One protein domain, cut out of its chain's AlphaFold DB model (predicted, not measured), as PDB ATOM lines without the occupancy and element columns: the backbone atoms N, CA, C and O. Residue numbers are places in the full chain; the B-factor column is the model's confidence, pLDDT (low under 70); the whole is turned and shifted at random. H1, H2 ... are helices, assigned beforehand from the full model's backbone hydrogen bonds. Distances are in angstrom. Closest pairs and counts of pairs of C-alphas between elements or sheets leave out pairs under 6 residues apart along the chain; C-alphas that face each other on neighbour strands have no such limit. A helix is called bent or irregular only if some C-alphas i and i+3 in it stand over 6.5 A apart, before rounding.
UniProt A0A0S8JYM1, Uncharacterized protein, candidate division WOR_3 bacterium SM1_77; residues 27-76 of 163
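This is residues 27 to 76 of the 163 residues of an uncharacterized protein of candidate division WOR_3 bacterium SM1_77 (UniProt A0A0S8JYM1). Two helices, H1 and H3, lie side by side and run opposite ways, forming a narrow rod. At one end of it a loop that includes the short helix H2 turns the backbone back, and residues 49 to 55 of this turn stick out free. The printed part has 50 residues, with three named helices in the order H1, H2, H3 and no named strand; the class is all helix. The whole is only just loose, close to compact, with a radius of gyration of the C-alphas of 12.0 A and spans of 38 by 17 by 11 A.

H1, residues 27 to 41, and H3, residues 57 to 68, touch, and their closest C-alphas are those of Ala 30 and Ala 68, 4.1 A apart. Their lines stand at a shallow tilt of 27 degrees, opposite ways, with centres 9.7 A apart. H2, residues 47 to 50, is apart from H1. H2 and H3 are close but not clearly touching, and their closest C-alphas, those of Pro 48 and Phe 57, are 6.5 A apart. Every O i to N i+4 pair is within hydrogen-bond range in H3, and 10 of 11 are in H1; H2 is too short for such a pair, and its one O i to N i+3 pair is not within range.

H1 begins at C-alpha 27 (47.127, 39.117, -44.130) and is 21.7 A long. It is neither bent nor irregular, but only just: C-alphas 27 and 30 are 6.1 A apart. H2 has four residues. H3 is 16.4 A long and ends at C-alpha 68 (42.753, 38.215, -35.304).

The two C-alphas farthest apart are those of Tyr 50 and Cys 76, 38.6 A. The link from H1 to H2 is tight and that from H2 to H3 is short. The printed part has no cut, its mean pLDDT is 96.2, and no printed residue is under 70.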
ATOM      1  N   ARG A  27      46.802  40.330 -43.362       92.38
ATOM      2  CA  ARG A  27      47.127  39.117 -44.130       92.38
ATOM      3  C   ARG A  27      47.671  37.923 -43.328       92.38
ATOM      4  O   ARG A  27      46.994  36.913 -43.191       92.38
ATOM      5  N   ILE A  28      48.923  37.995 -42.874       95.19
ATOM      6  CA  ILE A  28      49.559  36.876 -42.154       95.19
ATOM      7  C   ILE A  28      49.296  37.001 -40.658       95.19
ATOM      8  O   ILE A  28      49.062  35.998 -39.990       95.19
ATOM      9  N   THR A  29      49.335  38.221 -40.124       96.00
ATOM     10  CA  THR A  29      49.243  38.434 -38.680       96.00
ATOM     11  C   THR A  29      47.880  38.022 -38.131       96.00
ATOM     12  O   THR A  29      47.855  37.336 -37.117       96.00
ATOM     13  N   ALA A  30      46.776  38.359 -38.802       96.69
ATOM     14  CA  ALA A  30      45.435  37.992 -38.352       96.69
ATOM     15  C   ALA A  30      45.200  36.483 -38.435       96.69
ATOM     16  O   ALA A  30      44.674  35.892 -37.497       96.69
ATOM     17  N   MET A  31      45.673  35.837 -39.509       94.94
ATOM     18  CA  MET A  31      45.631  34.378 -39.633       94.94
ATOM     19  C   MET A  31      46.361  33.699 -38.466       94.94
ATOM     20  O   MET A  31      45.780  32.863 -37.784       94.94
ATOM     21  N   VAL A  32      47.616  34.082 -38.208       95.81
ATOM     22  CA  VAL A  32      48.422  33.487 -37.130       95.81
ATOM     23  C   VAL A  32      47.837  33.807 -35.753       95.81
ATOM     24  O   VAL A  32      47.820  32.937 -34.889       95.81
ATOM     25  N   ALA A  33      47.334  35.026 -35.537       97.00
ATOM     26  CA  ALA A  33      46.695  35.414 -34.281       97.00
ATOM     27  C   ALA A  33      45.413  34.614 -34.024       97.00
ATOM     28  O   ALA A  33      45.184  34.188 -32.895       97.00
ATOM     29  N   LYS A  34      44.614  34.356 -35.065       96.25
ATOM     30  CA  LYS A  34      43.418  33.516 -34.979       96.25
ATOM     31  C   LYS A  34      43.767  32.080 -34.595       96.25
ATOM     32  O   LYS A  34      43.193  31.568 -33.640       96.25
ATOM     33  N   ASP A  35      44.718  31.471 -35.303       95.31
ATOM     34  CA  ASP A  35      45.143  30.093 -35.034       95.31
ATOM     35  C   ASP A  35      45.737  29.978 -33.612       95.31
ATOM     36  O   ASP A  35      45.407  29.059 -32.865       95.31
ATOM     37  N   LEU A  36      46.553  30.953 -33.189       96.81
ATOM     38  CA  LEU A  36      47.105  30.985 -31.833       96.81
ATOM     39  C   LEU A  36      46.017  31.180 -30.769       96.81
ATOM     40  O   LEU A  36      46.060  30.508 -29.744       96.81
ATOM     41  N   ARG A  37      45.037  32.064 -31.001       97.44
ATOM     42  CA  ARG A  37      43.913  32.278 -30.076       97.44
ATOM     43  C   ARG A  37      43.113  30.999 -29.883       97.44
ATOM     44  O   ARG A  37      42.778  30.679 -28.752       97.44
ATOM     45  N   GLU A  38      42.803  30.293 -30.968       96.38
ATOM     46  CA  GLU A  38      42.059  29.031 -30.925       96.38
ATOM     47  C   GLU A  38      42.783  27.987 -30.065       96.38
ATOM     48  O   GLU A  38      42.177  27.408 -29.167       96.38
ATOM     49  N   ILE A  39      44.091  27.816 -30.281       96.06
ATOM     50  CA  ILE A  39      44.911  26.863 -29.525       96.06
ATOM     51  C   ILE A  39      45.054  27.292 -28.061       96.06
ATOM     52  O   ILE A  39      44.884  26.482 -27.162       96.06
ATOM     53  N   VAL A  40      45.368  28.560 -27.785       96.62
ATOM     54  CA  VAL A  40      45.582  29.017 -26.403       96.62
ATOM     55  C   VAL A  40      44.276  28.999 -25.607       96.62
ATOM     56  O   VAL A  40      44.290  28.635 -24.433       96.62
ATOM     57  N   ALA A  41      43.141  29.321 -26.232       97.06
ATOM     58  CA  ALA A  41      41.842  29.298 -25.567       97.06
ATOM     59  C   ALA A  41      41.465  27.905 -25.035       97.06
ATOM     60  O   ALA A  41      40.777  27.829 -24.020       97.06
ATOM     61  N   SER A  42      41.955  26.807 -25.631       97.00
ATOM     62  CA  SER A  42      41.708  25.460 -25.088       97.00
ATOM     63  C   SER A  42      42.392  25.202 -23.741       97.00
ATOM     64  O   SER A  42      42.090  24.209 -23.088       97.00
ATOM     65  N   TYR A  43      43.308  26.077 -23.316       95.81
ATOM     66  CA  TYR A  43      44.009  25.992 -22.033       95.81
ATOM     67  C   TYR A  43      43.480  26.978 -20.982       95.81
ATOM     68  O   TYR A  43      44.091  27.105 -19.920       95.81
ATOM     69  N   ALA A  44      42.367  27.670 -21.254       94.38
ATOM     70  CA  ALA A  44      41.843  28.732 -20.392       94.38
ATOM     71  C   ALA A  44      41.495  28.274 -18.966       94.38
ATOM     72  O   ALA A  44      41.632  29.055 -18.032       94.38
ATOM     73  N   GLU A  45      41.101  27.013 -18.781       93.19
ATOM     74  CA  GLU A  45      40.823  26.453 -17.450       93.19
ATOM     75  C   GLU A  45      42.094  25.961 -16.738       93.19
ATOM     76  O   GLU A  45      42.135  25.903 -15.514       93.19
ATOM     77  N   TRP A  46      43.149  25.619 -17.486       95.25
ATOM     78  CA  TRP A  46      44.363  25.027 -16.920       95.25
ATOM     79  C   TRP A  46      45.408  26.082 -16.558       95.25
ATOM     80  O   TRP A  46      45.859  26.163 -15.419       95.25
ATOM     81  N   VAL A  47      45.838  26.879 -17.539       96.06
ATOM     82  CA  VAL A  47      47.026  27.739 -17.407       96.06
ATOM     83  C   VAL A  47      46.880  28.767 -16.282       96.06
ATOM     84  O   VAL A  47      47.788  28.846 -15.459       96.06
ATOM     85  N   PRO A  48      45.760  29.503 -16.155       93.69
ATOM     86  CA  PRO A  48      45.604  30.477 -15.074       93.69
ATOM     87  C   PRO A  48      45.524  29.847 -13.679       93.69
ATOM     88  O   PRO A  48      45.825  30.515 -12.692       93.69
ATOM     89  N   GLN A  49      45.089  28.586 -13.584       94.31
ATOM     90  CA  GLN A  49      44.871  27.904 -12.310       94.31
ATOM     91  C   GLN A  49      46.122  27.174 -11.810       94.31
ATOM     92  O   GLN A  49      46.384  27.162 -10.605       94.31
ATOM     93  N   TYR A  50      46.864  26.531 -12.711       95.94
ATOM     94  CA  TYR A  50      47.924  25.590 -12.344       95.94
ATOM     95  C   TYR A  50      49.332  26.086 -12.673       95.94
ATOM     96  O   TYR A  50      50.293  25.594 -12.082       95.94
ATOM     97  N   GLU A  51      49.472  27.079 -13.552       95.38
ATOM     98  CA  GLU A  51      50.768  27.650 -13.910       95.38
ATOM     99  C   GLU A  51      50.986  29.006 -13.233       95.38
ATOM    100  O   GLU A  51      50.062  29.789 -13.009       95.38
ATOM    101  N   LYS A  52      52.246  29.325 -12.924       92.25
ATOM    102  CA  LYS A  52      52.621  30.637 -12.379       92.25
ATOM    103  C   LYS A  52      52.851  31.635 -13.512       92.25
ATOM    104  O   LYS A  52      53.997  31.934 -13.843       92.25
ATOM    105  N   ILE A  53      51.767  32.123 -14.110       95.81
ATOM    106  CA  ILE A  53      51.825  33.205 -15.102       95.81
ATOM    107  C   ILE A  53      51.969  34.573 -14.422       95.81
ATOM    108  O   ILE A  53      51.415  34.812 -13.351       95.81
ATOM    109  N   ASP A  54      52.711  35.480 -15.056       96.25
ATOM    110  CA  ASP A  54      52.944  36.859 -14.607       96.25
ATOM    111  C   ASP A  54      52.104  37.893 -15.383       96.25
ATOM    112  O   ASP A  54      52.329  39.100 -15.287       96.25
ATOM    113  N   PHE A  55      51.101  37.423 -16.131       96.12
ATOM    114  CA  PHE A  55      50.182  38.237 -16.924       96.12
ATOM    115  C   PHE A  55      48.725  37.790 -16.743       96.12
ATOM    116  O   PHE A  55      48.445  36.673 -16.311       96.12
ATOM    117  N   ASN A  56      47.778  38.660 -17.106       96.81
ATOM    118  CA  ASN A  56      46.360  38.308 -17.122       96.81
ATOM    119  C   ASN A  56      46.017  37.528 -18.406       96.81
ATOM    120  O   ASN A  56      46.177  38.033 -19.520       96.81
ATOM    121  N   PHE A  57      45.551  36.289 -18.247       97.25
ATOM    122  CA  PHE A  57      45.280  35.391 -19.370       97.25
ATOM    123  C   PHE A  57      44.117  35.858 -20.260       97.25
ATOM    124  O   PHE A  57      44.209  35.772 -21.486       97.25
ATOM    125  N   ASP A  58      43.058  36.410 -19.669       96.25
ATOM    126  CA  ASP A  58      41.919  36.938 -20.425       96.25
ATOM    127  C   ASP A  58      42.328  38.164 -21.250       96.25
ATOM    128  O   ASP A  58      41.954  38.288 -22.416       96.25
ATOM    129  N   ASP A  59      43.161  39.046 -20.694       98.12
ATOM    130  CA  ASP A  59      43.735  40.187 -21.416       98.12
ATOM    131  C   ASP A  59      44.581  39.728 -22.600       98.12
ATOM    132  O   ASP A  59      44.497  40.305 -23.688       98.12
ATOM    133  N   PHE A  60      45.354  38.655 -22.417       97.75
ATOM    134  CA  PHE A  60      46.124  38.053 -23.496       97.75
ATOM    135  C   PHE A  60      45.219  37.523 -24.617       97.75
ATOM    136  O   PHE A  60      45.443  37.852 -25.786       97.75
ATOM    137  N   LEU A  61      44.153  36.782 -24.287       98.00
ATOM    138  CA  LEU A  61      43.178  36.308 -25.278       98.00
ATOM    139  C   LEU A  61      42.473  37.463 -26.008       98.00
ATOM    140  O   LEU A  61      42.324  37.404 -27.232       98.00
ATOM    141  N   ARG A  62      42.094  38.533 -25.295       98.12
ATOM    142  CA  ARG A  62      41.522  39.751 -25.900       98.12
ATOM    143  C   ARG A  62      42.510  40.430 -26.849       98.12
ATOM    144  O   ARG A  62      42.122  40.881 -27.925       98.12
ATOM    145  N   GLY A  63      43.791  40.464 -26.488       98.19
ATOM    146  CA  GLY A  63      44.860  40.954 -27.356       98.19
ATOM    147  C   GLY A  63      44.982  40.134 -28.644       98.19
ATOM    148  O   GLY A  63      45.039  40.702 -29.735       98.19
ATOM    149  N   LEU A  64      44.963  38.800 -28.543       98.19
ATOM    150  CA  LEU A  64      44.973  37.924 -29.718       98.19
ATOM    151  C   LEU A  64      43.737  38.124 -30.597       98.19
ATOM    152  O   LEU A  64      43.861  38.120 -31.817       98.19
ATOM    153  N   GLU A  65      42.564  38.348 -30.003       98.00
ATOM    154  CA  GLU A  65      41.334  38.653 -30.740       98.00
ATOM    155  C   GLU A  65      41.425  39.974 -31.513       98.00
ATOM    156  O   GLU A  65      41.065  40.023 -32.688       98.00
ATOM    157  N   TYR A  66      42.000  41.014 -30.904       98.50
ATOM    158  CA  TYR A  66      42.257  42.289 -31.577       98.50
ATOM    159  C   TYR A  66      43.165  42.136 -32.809       98.50
ATOM    160  O   TYR A  66      42.919  42.751 -33.848       98.50
ATOM    161  N   PHE A  67      44.203  41.298 -32.729       98.19
ATOM    162  CA  PHE A  67      45.037  40.990 -33.894       98.19
ATOM    163  C   PHE A  67      44.352  40.014 -34.866       98.19
ATOM    164  O   PHE A  67      44.557  40.106 -36.068       98.19
ATOM    165  N   ALA A  68      43.494  39.106 -34.411       97.44
ATOM    166  CA  ALA A  68      42.753  38.215 -35.304       97.44
ATOM    167  C   ALA A  68      41.727  38.959 -36.184       97.44
ATOM    168  O   ALA A  68      41.344  38.450 -37.238       97.44
ATOM    169  N   ASP A  69      41.293  40.157 -35.784       97.25
ATOM    170  CA  ASP A  69      40.415  41.001 -36.590       97.25
ATOM    171  C   ASP A  69      41.194  41.796 -37.651       97.25
ATOM    172  O   ASP A  69      41.846  42.803 -37.373       97.25
ATOM    173  N   GLU A  70      41.054  41.406 -38.919       96.19
ATOM    174  CA  GLU A  70      41.623  42.120 -40.070       96.19
ATOM    175  C   GLU A  70      41.143  43.577 -40.185       96.19
ATOM    176  O   GLU A  70      41.796  44.395 -40.847       96.19
ATOM    177  N   LYS A  71      40.017  43.936 -39.553       95.69
ATOM    178  CA  LYS A  71      39.471  45.300 -39.523       95.69
ATOM    179  C   LYS A  71      40.061  46.150 -38.405       95.69
ATOM    180  O   LYS A  71      39.967  47.373 -38.511       95.69
ATOM    181  N   SER A  72      40.772  45.560 -37.447       96.38
ATOM    182  CA  SER A  72      41.358  46.282 -36.320       96.38
ATOM    183  C   SER A  72      42.337  47.381 -36.750       96.38
ATOM    184  O   SER A  72      42.850  47.411 -37.880       96.38
ATOM    185  N   GLY A  73      42.618  48.298 -35.824       94.62
ATOM    186  CA  GLY A  73      43.545  49.411 -36.031       94.62
ATOM    187  C   GLY A  73      45.010  48.986 -36.195       94.62
ATOM    188  O   GLY A  73      45.843  49.814 -36.547       94.62
ATOM    189  N   ALA A  74      45.340  47.704 -35.992       93.31
ATOM    190  CA  ALA A  74      46.702  47.187 -36.119       93.31
ATOM    191  C   ALA A  74      47.226  47.171 -37.567       93.31
ATOM    192  O   ALA A  74      48.431  47.024 -37.787       93.31
ATOM    193  N   TYR A  75      46.339  47.279 -38.562       96.25
ATOM    194  CA  TYR A  75      46.659  46.933 -39.946       96.25
ATOM    195  C   TYR A  75      46.507  48.077 -40.936       96.25
ATOM    196  O   TYR A  75      45.503  48.788 -40.965       96.25
ATOM    197  N   CYS A  76      47.478  48.166 -41.847       95.88
ATOM    198  CA  CYS A  76      47.418  49.069 -42.989       95.88
ATOM    199  C   CYS A  76      46.270  48.650 -43.917       95.88
ATOM    200  O   CYS A  76      46.257  47.517 -44.402       95.88
TER     201      CYS A  76